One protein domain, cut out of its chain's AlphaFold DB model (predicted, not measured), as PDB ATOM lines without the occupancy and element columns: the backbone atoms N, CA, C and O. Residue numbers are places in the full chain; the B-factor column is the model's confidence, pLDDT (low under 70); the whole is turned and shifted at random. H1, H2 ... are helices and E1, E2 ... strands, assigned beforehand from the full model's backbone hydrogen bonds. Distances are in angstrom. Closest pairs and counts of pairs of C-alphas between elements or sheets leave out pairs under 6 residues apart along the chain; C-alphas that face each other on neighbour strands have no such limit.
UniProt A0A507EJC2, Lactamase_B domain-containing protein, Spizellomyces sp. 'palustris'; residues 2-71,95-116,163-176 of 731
ATOM      1  N   LEU A   2      46.738 -24.281 104.697       88.12
ATOM      2  CA  LEU A   2      47.877 -23.336 104.788       88.12
ATOM      3  C   LEU A   2      49.199 -23.921 104.273       88.12
ATOM      4  O   LEU A   2      49.870 -23.289 103.465       88.12
ATOM      5  N   LEU A   3      49.528 -25.144 104.702       83.94
ATOM      6  CA  LEU A   3      50.726 -25.858 104.255       83.94
ATOM      7  C   LEU A   3      50.731 -26.036 102.730       83.94
ATOM      8  O   LEU A   3      51.703 -25.694 102.076       83.94
ATOM      9  N   THR A   4      49.601 -26.455 102.156       86.12
ATOM     10  CA  THR A   4      49.426 -26.627 100.709       86.12
ATOM     11  C   THR A   4      49.597 -25.321  99.933       86.12
ATOM     12  O   THR A   4      50.227 -25.319  98.885       86.12
ATOM     13  N   LEU A   5      49.051 -24.205 100.430       87.00
ATOM     14  CA  LEU A   5      49.195 -22.898  99.778       87.00
ATOM     15  C   LEU A   5      50.642 -22.399  99.820       87.00
ATOM     16  O   LEU A   5      51.117 -21.851  98.825       87.00
ATOM     17  N   ALA A   6      51.338 -22.606 100.940       83.50
ATOM     18  CA  ALA A   6      52.759 -22.290 101.069       83.50
ATOM     19  C   ALA A   6      53.609 -23.132 100.108       83.50
ATOM     20  O   ALA A   6      54.452 -22.591  99.397       83.50
ATOM     21  N   ASP A   7      53.341 -24.439 100.037       80.19
ATOM     22  CA  ASP A   7      54.054 -25.370  99.157       80.19
ATOM     23  C   ASP A   7      53.744 -25.088  97.668       80.19
ATOM     24  O   ASP A   7      54.589 -25.309  96.804       80.19
ATOM     25  N   ALA A   8      52.572 -24.511  97.369       85.00
ATOM     26  CA  ALA A   8      52.203 -23.980  96.051       85.00
ATOM     27  C   ALA A   8      52.796 -22.585  95.745       85.00
ATOM     28  O   ALA A   8      52.524 -22.022  94.685       85.00
ATOM     29  N   GLY A   9      53.595 -22.013  96.651       83.44
ATOM     30  CA  GLY A   9      54.333 -20.765  96.436       83.44
ATOM     31  C   GLY A   9      53.670 -19.493  96.976       83.44
ATOM     32  O   GLY A   9      54.140 -18.397  96.672       83.44
ATOM     33  N   SER A  10      52.604 -19.596  97.777       85.62
ATOM     34  CA  SER A  10      52.034 -18.423  98.458       85.62
ATOM     35  C   SER A  10      53.001 -17.909  99.524       85.62
ATOM     36  O   SER A  10      53.324 -18.632 100.464       85.62
ATOM     37  N   SER A  11      53.428 -16.651  99.401       85.38
ATOM     38  CA  SER A  11      54.416 -16.043 100.300       85.38
ATOM     39  C   SER A  11      53.814 -15.276 101.477       85.38
ATOM     40  O   SER A  11      54.504 -15.058 102.466       85.38
ATOM     41  N   SER A  12      52.544 -14.867 101.403       89.38
ATOM     42  CA  SER A  12      51.864 -14.160 102.494       89.38
ATOM     43  C   SER A  12      50.378 -14.498 102.542       89.38
ATOM     44  O   SER A  12      49.696 -14.506 101.515       89.38
ATOM     45  N   ILE A  13      49.876 -14.786 103.742       91.88
ATOM     46  CA  ILE A  13      48.469 -15.068 104.022       91.88
ATOM     47  C   ILE A  13      48.020 -14.230 105.223       91.88
ATOM     48  O   ILE A  13      48.634 -14.227 106.292       91.88
ATOM     49  N   ARG A  14      46.883 -13.549 105.057       91.38
ATOM     50  CA  ARG A  14      46.184 -12.846 106.133       91.38
ATOM     51  C   ARG A  14      44.900 -13.583 106.493       91.38
ATOM     52  O   ARG A  14      44.011 -13.716 105.655       91.38
ATOM     53  N   LEU A  15      44.784 -14.007 107.745       93.06
ATOM     54  CA  LEU A  15      43.565 -14.583 108.305       93.06
ATOM     55  C   LEU A  15      42.832 -13.519 109.124       93.06
ATOM     56  O   LEU A  15      43.386 -12.983 110.083       93.06
ATOM     57  N   ASN A  16      41.587 -13.228 108.754       90.94
ATOM     58  CA  ASN A  16      40.702 -12.340 109.506       90.94
ATOM     59  C   ASN A  16      39.542 -13.176 110.051       90.94
ATOM     60  O   ASN A  16      38.961 -13.960 109.300       90.94
ATOM     61  N   GLY A  17      39.194 -13.030 111.326       90.31
ATOM     62  CA  GLY A  17      38.193 -13.904 111.932       90.31
ATOM     63  C   GLY A  17      37.697 -13.459 113.304       90.31
ATOM     64  O   GLY A  17      37.925 -12.312 113.705       90.31
ATOM     65  N   PRO A  18      36.960 -14.343 113.998       88.69
ATOM     66  CA  PRO A  18      36.436 -14.066 115.329       88.69
ATOM     67  C   PRO A  18      37.558 -14.084 116.372       88.69
ATOM     68  O   PRO A  18      38.726 -14.343 116.058       88.69
ATOM     69  N   ASN A  19      37.188 -13.839 117.627       88.25
ATOM     70  CA  ASN A  19      38.077 -14.077 118.757       88.25
ATOM     71  C   ASN A  19      38.651 -15.491 118.737       88.25
ATOM     72  O   ASN A  19      38.058 -16.418 118.186       88.25
ATOM     73  N   ASN A  20      39.795 -15.654 119.396       91.75
ATOM     74  CA  ASN A  20      40.519 -16.918 119.516       91.75
ATOM     75  C   ASN A  20      41.134 -17.434 118.210       91.75
ATOM     76  O   ASN A  20      41.855 -18.427 118.272       91.75
ATOM     77  N   LEU A  21      40.970 -16.760 117.063       93.44
ATOM     78  CA  LEU A  21      41.665 -17.127 115.824       93.44
ATOM     79  C   LEU A  21      43.181 -17.238 116.045       93.44
ATOM     80  O   LEU A  21      43.802 -18.222 115.646       93.44
ATOM     81  N   THR A  22      43.785 -16.258 116.717       93.19
ATOM     82  CA  THR A  22      45.227 -16.260 116.997       93.19
ATOM     83  C   THR A  22      45.598 -17.376 117.970       93.19
ATOM     84  O   THR A  22      46.646 -17.997 117.808       93.19
ATOM     85  N   HIS A  23      44.749 -17.655 118.970       94.25
ATOM     86  CA  HIS A  23      44.971 -18.761 119.906       94.25
ATOM     87  C   HIS A  23      44.948 -20.100 119.165       94.25
ATOM     88  O   HIS A  23      45.908 -20.859 119.271       94.25
ATOM     89  N   PHE A  24      43.900 -20.356 118.380       94.88
ATOM     90  CA  PHE A  24      43.756 -21.562 117.573       94.88
ATOM     91  C   PHE A  24      44.978 -21.769 116.677       94.88
ATOM     92  O   PHE A  24      45.600 -22.829 116.714       94.88
ATOM     93  N   MET A  25      45.391 -20.731 115.943       94.38
ATOM     94  CA  MET A  25      46.566 -20.823 115.082       94.38
ATOM     95  C   MET A  25      47.849 -21.091 115.881       94.38
ATOM     96  O   MET A  25      48.624 -21.962 115.499       94.38
ATOM     97  N   ALA A  26      48.071 -20.418 117.013       90.69
ATOM     98  CA  ALA A  26      49.260 -20.635 117.845       90.69
ATOM     99  C   ALA A  26      49.284 -22.026 118.514       90.69
ATOM    100  O   ALA A  26      50.357 -22.580 118.777       90.69
ATOM    101  N   ALA A  27      48.117 -22.616 118.777       92.31
ATOM    102  CA  ALA A  27      48.004 -23.957 119.342       92.31
ATOM    103  C   ALA A  27      48.527 -25.023 118.356       92.31
ATOM    104  O   ALA A  27      49.127 -26.014 118.775       92.31
ATOM    105  N   THR A  28      48.448 -24.767 117.042       92.62
ATOM    106  CA  THR A  28      48.958 -25.679 115.995       92.62
ATOM    107  C   THR A  28      50.492 -25.763 115.895       92.62
ATOM    108  O   THR A  28      51.015 -26.523 115.080       92.62
ATOM    109  N   ARG A  29      51.244 -25.031 116.736       89.12
ATOM    110  CA  ARG A  29      52.725 -24.959 116.724       89.12
ATOM    111  C   ARG A  29      53.452 -26.302 116.780       89.12
ATOM    112  O   ARG A  29      54.626 -26.373 116.436       89.12
ATOM    113  N   HIS A  30      52.783 -27.350 117.250       83.88
ATOM    114  CA  HIS A  30      53.365 -28.686 117.372       83.88
ATOM    115  C   HIS A  30      53.466 -29.425 116.031       83.88
ATOM    116  O   HIS A  30      54.191 -30.409 115.952       83.88
ATOM    117  N   PHE A  31      52.756 -28.963 114.997       87.62
ATOM    118  CA  PHE A  31      52.652 -29.659 113.708       87.62
ATOM    119  C   PHE A  31      52.536 -28.737 112.483       87.62
ATOM    120  O   PHE A  31      52.464 -29.219 111.354       87.62
ATOM    121  N   ILE A  32      52.528 -27.414 112.671       88.00
ATOM    122  CA  ILE A  32      52.544 -26.426 111.587       88.00
ATOM    123  C   ILE A  32      53.792 -25.552 111.695       88.00
ATOM    124  O   ILE A  32      54.009 -24.870 112.695       88.00
ATOM    125  N   TYR A  33      54.580 -25.541 110.619       83.56
ATOM    126  CA  TYR A  33      55.757 -24.693 110.455       83.56
ATOM    127  C   TYR A  33      56.043 -24.462 108.966       83.56
ATOM    128  O   TYR A  33      56.085 -25.428 108.194       83.56
ATOM    129  N   ARG A  34      56.246 -23.204 108.551       82.12
ATOM    130  CA  ARG A  34      56.656 -22.846 107.181       82.12
ATOM    131  C   ARG A  34      57.507 -21.576 107.185       82.12
ATOM    132  O   ARG A  34      57.051 -20.534 107.630       82.12
ATOM    133  N   GLN A  35      58.721 -21.657 106.644       77.56
ATOM    134  CA  GLN A  35      59.640 -20.509 106.537       77.56
ATOM    135  C   GLN A  35      59.315 -19.577 105.377       77.56
ATOM    136  O   GLN A  35      59.563 -18.384 105.447       77.56
ATOM    137  N   SER A  36      58.776 -20.132 104.296       75.88
ATOM    138  CA  SER A  36      58.471 -19.397 103.070       75.88
ATOM    139  C   SER A  36      57.149 -18.629 103.125       75.88
ATOM    140  O   SER A  36      56.797 -17.977 102.146       75.88
ATOM    141  N   LEU A  37      56.409 -18.722 104.233       83.75
ATOM    142  CA  LEU A  37      55.083 -18.140 104.380       83.75
ATOM    143  C   LEU A  37      55.080 -17.107 105.505       83.75
ATOM    144  O   LEU A  37      55.347 -17.448 106.650       83.75
ATOM    145  N   ASP A  38      54.680 -15.881 105.183       87.81
ATOM    146  CA  ASP A  38      54.244 -14.874 106.145       87.81
ATOM    147  C   ASP A  38      52.783 -15.128 106.539       87.81
ATOM    148  O   ASP A  38      51.892 -15.088 105.686       87.81
ATOM    149  N   LEU A  39      52.509 -15.392 107.819       90.81
ATOM    150  CA  LEU A  39      51.144 -15.557 108.319       90.81
ATOM    151  C   LEU A  39      50.798 -14.471 109.335       90.81
ATOM    152  O   LEU A  39      51.419 -14.359 110.393       90.81
ATOM    153  N   SER A  40      49.711 -13.750 109.068       90.50
ATOM    154  CA  SER A  40      49.159 -12.750 109.983       90.50
ATOM    155  C   SER A  40      47.715 -13.069 110.374       90.50
ATOM    156  O   SER A  40      46.912 -13.490 109.540       90.50
ATOM    157  N   THR A  41      47.377 -12.859 111.651       92.44
ATOM    158  CA  THR A  41      46.019 -13.031 112.190       92.44
ATOM    159  C   THR A  41      45.455 -11.712 112.713       92.44
ATOM    160  O   THR A  41      46.128 -10.967 113.439       92.44
ATOM    161  N   PHE A  42      44.197 -11.447 112.370       90.06
ATOM    162  CA  PHE A  42      43.445 -10.266 112.786       90.06
ATOM    163  C   PHE A  42      42.078 -10.688 113.326       90.06
ATOM    164  O   PHE A  42      41.255 -11.243 112.595       90.06
ATOM    165  N   GLU A  43      41.833 -10.434 114.610       90.19
ATOM    166  CA  GLU A  43      40.537 -10.695 115.236       90.19
ATOM    167  C   GLU A  43      39.691  -9.420 115.129       90.19
ATOM    168  O   GLU A  43      40.105  -8.350 115.581       90.19
ATOM    169  N   PHE A  44      38.509  -9.488 114.508       83.06
ATOM    170  CA  PHE A  44      37.733  -8.275 114.201       83.06
ATOM    171  C   PHE A  44      37.334  -7.470 115.453       83.06
ATOM    172  O   PHE A  44      37.174  -6.247 115.372       83.06
ATOM    173  N   GLN A  45      37.233  -8.108 116.625       76.31
ATOM    174  CA  GLN A  45      36.952  -7.404 117.878       76.31
ATOM    175  C   GLN A  45      38.088  -6.465 118.305       76.31
ATOM    176  O   GLN A  45      37.805  -5.412 118.879       76.31
ATOM    177  N   GLU A  46      39.350  -6.763 117.962       74.56
ATOM    178  CA  GLU A  46      40.483  -5.848 118.198       74.56
ATOM    179  C   GLU A  46      40.271  -4.515 117.484       74.56
ATOM    180  O   GLU A  46      40.581  -3.442 118.001       74.56
ATOM    181  N   THR A  47      39.696  -4.598 116.289       71.56
ATOM    182  CA  THR A  47      39.404  -3.447 115.443       71.56
ATOM    183  C   THR A  47      38.044  -2.825 115.747       71.56
ATOM    184  O   THR A  47      37.606  -1.963 115.006       71.56
ATOM    185  N   LYS A  48      37.340  -3.247 116.810       76.56
ATOM    186  CA  LYS A  48      35.965  -2.809 117.120       76.56
ATOM    187  C   LYS A  48      34.991  -2.977 115.941       76.56
ATOM    188  O   LYS A  48      34.045  -2.204 115.807       76.56
ATOM    189  N   GLY A  49      35.213  -3.996 115.108       75.50
ATOM    190  CA  GLY A  49      34.391  -4.276 113.931       75.50
ATOM    191  C   GLY A  49      34.670  -3.397 112.711       75.50
ATOM    192  O   GLY A  49      33.833  -3.372 111.812       75.50
ATOM    193  N   GLU A  50      35.810  -2.698 112.649       83.50
ATOM    194  CA  GLU A  50      36.223  -2.004 111.423       83.50
ATOM    195  C   GLU A  50      36.289  -2.991 110.238       83.50
ATOM    196  O   GLU A  50      36.759  -4.126 110.389       83.50
ATOM    197  N   PRO A  51      35.803  -2.590 109.051       87.44
ATOM    198  CA  PRO A  51      35.802  -3.458 107.889       87.44
ATOM    199  C   PRO A  51      37.218  -3.727 107.384       87.44
ATOM    200  O   PRO A  51      38.093  -2.862 107.397       87.44
ATOM    201  N   PHE A  52      37.418  -4.919 106.827       90.69
ATOM    202  CA  PHE A  52      38.564  -5.155 105.959       90.69
ATOM    203  C   PHE A  52      38.321  -4.465 104.613       90.69
ATOM    204  O   PHE A  52      37.230  -4.578 104.050       90.69
ATOM    205  N   GLN A  53      39.330  -3.787 104.070       91.75
ATOM    206  CA  GLN A  53      39.242  -3.138 102.767       91.75
ATOM    207  C   GLN A  53      40.549  -3.271 101.985       91.75
ATOM    208  O   GLN A  53      41.627  -2.996 102.512       91.75
ATOM    209  N   ASP A  54      40.426  -3.620 100.707       91.62
ATOM    210  CA  ASP A  54      41.474  -3.479  99.700       91.62
ATOM    211  C   ASP A  54      40.930  -2.781  98.433       91.62
ATOM    212  O   ASP A  54      39.864  -2.156  98.453       91.62
ATOM    213  N   GLU A  55      41.684  -2.828  97.333       90.06
ATOM    214  CA  GLU A  55      41.307  -2.210  96.056       90.06
ATOM    215  C   GLU A  55      40.104  -2.883  95.359       90.06
ATOM    216  O   GLU A  55      39.464  -2.267  94.503       90.06
ATOM    217  N   ASN A  56      39.771  -4.121  95.735       90.31
ATOM    218  CA  ASN A  56      38.775  -4.968  95.082       90.31
ATOM    219  C   ASN A  56      37.543  -5.231  95.954       90.31
ATOM    220  O   ASN A  56      36.465  -5.487  95.419       90.31
ATOM    221  N   ILE A  57      37.665  -5.214  97.280       93.44
ATOM    222  CA  ILE A  57      36.561  -5.583  98.160       93.44
ATOM    223  C   ILE A  57      36.613  -4.854  99.499       93.44
ATOM    224  O   ILE A  57      37.665  -4.582 100.070       93.44
ATOM    225  N   THR A  58      35.431  -4.553 100.027       94.44
ATOM    226  CA  THR A  58      35.232  -4.152 101.419       94.44
ATOM    227  C   THR A  58      34.366  -5.193 102.113       94.44
ATOM    228  O   THR A  58      33.270  -5.495 101.640       94.44
ATOM    229  N   VAL A  59      34.837  -5.738 103.231       95.06
ATOM    230  CA  VAL A  59      34.184  -6.809 103.989       95.06
ATOM    231  C   VAL A  59      33.861  -6.304 105.388       95.06
ATOM    232  O   VAL A  59      34.761  -6.042 106.184       95.06
ATOM    233  N   HIS A  60      32.569  -6.185 105.686       94.38
ATOM    234  CA  HIS A  60      32.077  -5.794 107.002       94.38
ATOM    235  C   HIS A  60      31.648  -7.047 107.777       94.38
ATOM    236  O   HIS A  60      30.769  -7.768 107.289       94.38
ATOM    237  N   PRO A  61      32.239  -7.327 108.951       94.81
ATOM    238  CA  PRO A  61      31.786  -8.412 109.810       94.81
ATOM    239  C   PRO A  61      30.468  -8.038 110.504       94.81
ATOM    240  O   PRO A  61      30.276  -6.904 110.935       94.81
ATOM    241  N   VAL A  62      29.578  -9.014 110.652       94.56
ATOM    242  CA  VAL A  62      28.341  -8.924 111.432       94.56
ATOM    243  C   VAL A  62      28.383 -10.011 112.496       94.56
ATOM    244  O   VAL A  62      28.490 -11.194 112.174       94.56
ATOM    245  N   TYR A  63      28.314  -9.608 113.762       92.94
ATOM    246  CA  TYR A  63      28.440 -10.508 114.904       92.94
ATOM    247  C   TYR A  63      27.074 -11.037 115.322       92.94
ATOM    248  O   TYR A  63      26.167 -10.264 115.632       92.94
ATOM    249  N   LEU A  64      26.938 -12.358 115.369       93.62
ATOM    250  CA  LEU A  64      25.710 -13.039 115.748       93.62
ATOM    251  C   LEU A  64      25.956 -13.846 117.019       93.62
ATOM    252  O   LEU A  64      26.694 -14.830 117.004       93.62
ATOM    253  N   ALA A  65      25.335 -13.430 118.118       92.31
ATOM    254  CA  ALA A  65      25.354 -14.175 119.371       92.31
ATOM    255  C   ALA A  65      24.121 -15.091 119.464       92.31
ATOM    256  O   ALA A  65      23.034 -14.685 119.039       92.31
ATOM    257  N   PRO A  66      24.251 -16.302 120.029       93.94
ATOM    258  CA  PRO A  66      23.098 -17.149 120.281       93.94
ATOM    259  C   PRO A  66      22.269 -16.585 121.438       93.94
ATOM    260  O   PRO A  66      22.804 -16.040 122.406       93.94
ATOM    261  N   GLU A  67      20.953 -16.767 121.378       89.44
ATOM    262  CA  GLU A  67      20.104 -16.611 122.555       89.44
ATOM    263  C   GLU A  67      20.531 -17.615 123.640       89.44
ATOM    264  O   GLU A  67      20.887 -18.754 123.314       89.44
ATOM    265  N   PRO A  68      20.494 -17.236 124.933       75.50
ATOM    266  CA  PRO A  68      20.786 -18.165 126.013       75.50
ATOM    267  C   PRO A  68      19.853 -19.372 125.914       75.50
ATOM    268  O   PRO A  68      18.633 -19.240 126.031       75.50
ATOM    269  N   ILE A  69      20.420 -20.559 125.704       51.44
ATOM    270  CA  ILE A  69      19.652 -21.800 125.741       51.44
ATOM    271  C   ILE A  69      19.280 -22.035 127.205       51.44
ATOM    272  O   ILE A  69      20.115 -22.447 128.009       51.44
ATOM    273  N   VAL A  70      18.029 -21.764 127.574       39.91
ATOM    274  CA  VAL A  70      17.490 -22.193 128.869       39.91
ATOM    275  C   VAL A  70      17.278 -23.704 128.783       39.91
ATOM    276  O   VAL A  70      16.248 -24.167 128.294       39.91
ATOM    277  N   SER A  71      18.271 -24.492 129.197       37.47
ATOM    278  CA  SER A  71      18.109 -25.942 129.311       37.47
ATOM    279  C   SER A  71      17.422 -26.294 130.643       37.47
ATOM    280  O   SER A  71      17.646 -25.630 131.654       37.47
ATOM    281  N   ASN A  95      46.696  -8.630 131.566       65.50
ATOM    282  CA  ASN A  95      45.992  -7.860 130.552       65.50
ATOM    283  C   ASN A  95      45.714  -8.748 129.317       65.50
ATOM    284  O   ASN A  95      46.666  -9.304 128.765       65.50
ATOM    285  N   PRO A  96      44.463  -8.850 128.822       68.56
ATOM    286  CA  PRO A  96      44.138  -9.594 127.597       68.56
ATOM    287  C   PRO A  96      44.979  -9.190 126.376       68.56
ATOM    288  O   PRO A  96      45.290 -10.022 125.523       68.56
ATOM    289  N   HIS A  97      45.406  -7.926 126.309       68.12
ATOM    290  CA  HIS A  97      46.302  -7.439 125.263       68.12
ATOM    291  C   HIS A  97      47.687  -8.111 125.314       68.12
ATOM    292  O   HIS A  97      48.244  -8.474 124.277       68.12
ATOM    293  N   ASP A  98      48.224  -8.351 126.513       68.38
ATOM    294  CA  ASP A  98      49.522  -9.013 126.701       68.38
ATOM    295  C   ASP A  98      49.441 -10.498 126.312       68.38
ATOM    296  O   ASP A  98      50.371 -11.051 125.720       68.38
ATOM    297  N   HIS A  99      48.291 -11.141 126.555       78.88
ATOM    298  CA  HIS A  99      48.032 -12.511 126.101       78.88
ATOM    299  C   HIS A  99      48.029 -12.617 124.578       78.88
ATOM    300  O   HIS A  99      48.589 -13.566 124.029       78.88
ATOM    301  N   LEU A 100      47.428 -11.649 123.885       78.50
ATOM    302  CA  LEU A 100      47.399 -11.640 122.427       78.50
ATOM    303  C   LEU A 100      48.788 -11.393 121.823       78.50
ATOM    304  O   LEU A 100      49.162 -12.074 120.867       78.50
ATOM    305  N   ILE A 101      49.582 -10.485 122.407       76.06
ATOM    306  CA  ILE A 101      50.992 -10.288 122.030       76.06
ATOM    307  C   ILE A 101      51.765 -11.604 122.166       76.06
ATOM    308  O   ILE A 101      52.467 -12.005 121.236       76.06
ATOM    309  N   CYS A 102      51.599 -12.301 123.294       76.31
ATOM    310  CA  CYS A 102      52.239 -13.590 123.535       76.31
ATOM    311  C   CYS A 102      51.847 -14.626 122.469       76.31
ATOM    312  O   CYS A 102      52.721 -15.223 121.840       76.31
ATOM    313  N   LYS A 103      50.548 -14.786 122.179       83.50
ATOM    314  CA  LYS A 103      50.049 -15.710 121.143       83.50
ATOM    315  C   LYS A 103      50.610 -15.367 119.752       83.50
ATOM    316  O   LYS A 103      51.073 -16.255 119.040       83.50
ATOM    317  N   ARG A 104      50.663 -14.081 119.381       83.50
ATOM    318  CA  ARG A 104      51.279 -13.621 118.118       83.50
ATOM    319  C   ARG A 104      52.784 -13.891 118.055       83.50
ATOM    320  O   ARG A 104      53.302 -14.147 116.971       83.50
ATOM    321  N   ALA A 105      53.491 -13.876 119.185       78.12
ATOM    322  CA  ALA A 105      54.906 -14.241 119.225       78.12
ATOM    323  C   ALA A 105      55.133 -15.719 118.859       78.12
ATOM    324  O   ALA A 105      56.092 -16.023 118.152       78.12
ATOM    325  N   PHE A 106      54.234 -16.629 119.261       82.50
ATOM    326  CA  PHE A 106      54.263 -18.017 118.783       82.50
ATOM    327  C   PHE A 106      54.053 -18.100 117.265       82.50
ATOM    328  O   PHE A 106      54.827 -18.779 116.595       82.50
ATOM    329  N   LEU A 107      53.090 -17.359 116.705       82.81
ATOM    330  CA  LEU A 107      52.860 -17.344 115.252       82.81
ATOM    331  C   LEU A 107      54.084 -16.874 114.464       82.81
ATOM    332  O   LEU A 107      54.495 -17.545 113.525       82.81
ATOM    333  N   ARG A 108      54.727 -15.778 114.883       80.50
ATOM    334  CA  ARG A 108      55.959 -15.283 114.234       80.50
ATOM    335  C   ARG A 108      57.095 -16.307 114.255       80.50
ATOM    336  O   ARG A 108      57.929 -16.315 113.361       80.50
ATOM    337  N   ARG A 109      57.130 -17.182 115.265       78.00
ATOM    338  CA  ARG A 109      58.109 -18.279 115.353       78.00
ATOM    339  C   ARG A 109      57.758 -19.451 114.438       78.00
ATOM    340  O   ARG A 109      58.663 -20.113 113.943       78.00
ATOM    341  N   MET A 110      56.469 -19.702 114.207       83.56
ATOM    342  CA  MET A 110      55.992 -20.720 113.261       83.56
ATOM    343  C   MET A 110      56.194 -20.304 111.793       83.56
ATOM    344  O   MET A 110      56.334 -21.171 110.929       83.56
ATOM    345  N   PHE A 111      56.220 -18.990 111.542       84.69
ATOM    346  CA  PHE A 111      56.259 -18.351 110.222       84.69
ATOM    347  C   PHE A 111      57.290 -17.196 110.171       84.69
ATOM    348  O   PHE A 111      56.903 -16.025 110.121       84.69
ATOM    349  N   PRO A 112      58.606 -17.478 110.271       74.00
ATOM    350  CA  PRO A 112      59.637 -16.442 110.329       74.00
ATOM    351  C   PRO A 112      59.972 -15.898 108.930       74.00
ATOM    352  O   PRO A 112      60.584 -16.593 108.126       74.00
ATOM    353  N   VAL A 113      59.619 -14.643 108.650       62.12
ATOM    354  CA  VAL A 113      59.965 -13.945 107.398       62.12
ATOM    355  C   VAL A 113      61.263 -13.151 107.610       62.12
ATOM    356  O   VAL A 113      61.366 -12.408 108.584       62.12
ATOM    357  N   ASP A 114      62.252 -13.298 106.723       51.91
ATOM    358  CA  ASP A 114      63.477 -12.472 106.665       51.91
ATOM    359  C   ASP A 114      64.419 -12.476 107.894       51.91
ATOM    360  O   ASP A 114      65.150 -11.518 108.149       51.91
ATOM    361  N   GLN A 115      64.537 -13.596 108.613       48.44
ATOM    362  CA  GLN A 115      65.786 -13.888 109.331       48.44
ATOM    363  C   GLN A 115      66.632 -14.782 108.428       48.44
ATOM    364  O   GLN A 115      66.305 -15.948 108.237       48.44
ATOM    365  N   GLY A 116      67.687 -14.216 107.828       38.25
ATOM    366  CA  GLY A 116      68.558 -14.818 106.802       38.25
ATOM    367  C   GLY A 116      69.355 -16.063 107.212       38.25
ATOM    368  O   GLY A 116      70.423 -16.321 106.669       38.25
ATOM    369  N   GLY A 163      63.309 -26.566 120.335       39.38
ATOM    370  CA  GLY A 163      62.887 -27.717 121.143       39.38
ATOM    371  C   GLY A 163      62.124 -27.302 122.413       39.38
ATOM    372  O   GLY A 163      61.158 -27.970 122.804       39.38
ATOM    373  N   ARG A 164      62.484 -26.142 122.993       38.94
ATOM    374  CA  ARG A 164      61.907 -25.560 124.227       38.94
ATOM    375  C   ARG A 164      60.577 -24.825 124.036       38.94
ATOM    376  O   ARG A 164      59.851 -24.645 125.009       38.94
ATOM    377  N   LEU A 165      60.182 -24.480 122.806       45.25
ATOM    378  CA  LEU A 165      58.809 -24.034 122.492       45.25
ATOM    379  C   LEU A 165      57.747 -25.090 122.852       45.25
ATOM    380  O   LEU A 165      56.570 -24.772 123.020       45.25
ATOM    381  N   GLY A 166      58.175 -26.349 122.969       46.81
ATOM    382  CA  GLY A 166      57.331 -27.525 123.100       46.81
ATOM    383  C   GLY A 166      56.586 -27.731 124.410       46.81
ATOM    384  O   GLY A 166      55.584 -28.441 124.419       46.81
ATOM    385  N   SER A 167      57.052 -27.133 125.506       50.31
ATOM    386  CA  SER A 167      56.428 -27.267 126.831       50.31
ATOM    387  C   SER A 167      55.711 -25.994 127.285       50.31
ATOM    388  O   SER A 167      54.896 -26.047 128.210       50.31
ATOM    389  N   ALA A 168      55.964 -24.860 126.624       63.69
ATOM    390  CA  ALA A 168      55.305 -23.600 126.927       63.69
ATOM    391  C   ALA A 168      53.809 -23.696 126.593       63.69
ATOM    392  O   ALA A 168      53.424 -23.984 125.457       63.69
ATOM    393  N   ARG A 169      52.968 -23.469 127.605       77.44
ATOM    394  CA  ARG A 169      51.511 -23.392 127.464       77.44
ATOM    395  C   ARG A 169      51.112 -22.013 126.958       77.44
ATOM    396  O   ARG A 169      51.672 -21.008 127.400       77.44
ATOM    397  N   LEU A 170      50.131 -21.964 126.063       84.50
ATOM    398  CA  LEU A 170      49.520 -20.697 125.680       84.50
ATOM    399  C   LEU A 170      48.787 -20.065 126.873       84.50
ATOM    400  O   LEU A 170      48.241 -20.785 127.718       84.50
ATOM    401  N   PRO A 171      48.703 -18.724 126.933       85.19
ATOM    402  CA  PRO A 171      47.743 -18.065 127.804       85.19
ATOM    403  C   PRO A 171      46.335 -18.591 127.501       85.19
ATOM    404  O   PRO A 171      45.862 -18.484 126.358       85.19
ATOM    405  N   ARG A 172      45.700 -19.184 128.521       85.88
ATOM    406  CA  ARG A 172      44.374 -19.811 128.415       85.88
ATOM    407  C   ARG A 172      43.360 -18.805 127.882       85.88
ATOM    408  O   ARG A 172      43.435 -17.614 128.183       85.88
ATOM    409  N   THR A 173      42.419 -19.298 127.095       90.31
ATOM    410  CA  THR A 173      41.260 -18.529 126.636       90.31
ATOM    411  C   THR A 173      39.980 -19.296 126.959       90.31
ATOM    412  O   THR A 173      40.041 -20.330 127.622       90.31
ATOM    413  N   GLU A 174      38.830 -18.755 126.586       88.56
ATOM    414  CA  GLU A 174      37.540 -19.423 126.741       88.56
ATOM    415  C   GLU A 174      36.787 -19.453 125.407       88.56
ATOM    416  O   GLU A 174      36.972 -18.528 124.602       88.56
ATOM    417  N   PRO A 175      35.968 -20.494 125.149       89.69
ATOM    418  CA  PRO A 175      35.215 -20.590 123.909       89.69
ATOM    419  C   PRO A 175      34.336 -19.356 123.691       89.69
ATOM    420  O   PRO A 175      33.615 -18.926 124.590       89.69
ATOM    421  N   ASP A 176      34.385 -18.806 122.478       87.88
ATOM    422  CA  ASP A 176      33.507 -17.720 122.053       87.88
ATOM    423  C   ASP A 176      32.401 -18.309 121.173       87.88
ATOM    424  O   ASP A 176      32.668 -19.025 120.207       87.88
TER     425      ASP A 176
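AT A GLANCE: This is residues 2 to 71, 95 to 116 and 163 to 176 of the 731 residues of the protein "Lactamase_B domain-containing protein" of Spizellomyces sp. 'palustris' (UniProt A0A507EJC2). A two-strand parallel sheet, E1 and E2, has helices H2 and H3 packed beside E2, while E3 lies off in an arm from which residues 53 to 58 and 66 to 71 stick out. The printed part has 106 residues, in order H1, E1, H2, E2, E3, H3; the class is mixed, under half in named elements. It is only just loose, close to compact: radius of gyration of the C-alphas 15.9 A, spans 52 by 41 by 26 A.

HOW THE PARTS SIT: E1, residues 12 to 17, and E2, residues 38 to 43, are parallel; N 15 and O 40 are 2.8 A apart, within hydrogen-bond range. H2, residues 21 to 30, joins them in a strand-helix-strand unit, parallel strands linked through a helix, with a right-handed crossover. H2 touches H3, residues 96 to 110, at a steep tilt of 42 degrees, the same way; their closest C-alphas, Ala 26 and Leu 107, are 5.5 A apart. H1, residues 2 to 7, and E1 are near each other. E3, residues 58 to 64, pairs with no named strand. Every O i to N i+4 pair is within hydrogen-bond range in H1 and H3, 4 of 6 in H2.

IN THESE COORDINATES: H3 spans 21.7 A and E3 19.4 A. C-alpha 2 is at (47.877, -23.336, 104.788), C-alpha 110 at (55.992, -20.720, 113.261).

THE WHOLE: Cuts leave gaps of 33.3 A between C-alphas 71 and 95 and 20.1 A between 116 and 163. The E2 to E3 link is long. Residues 69 to 71, 95 to 98, 113 to 116 and 163 to 168 have pLDDT under 70.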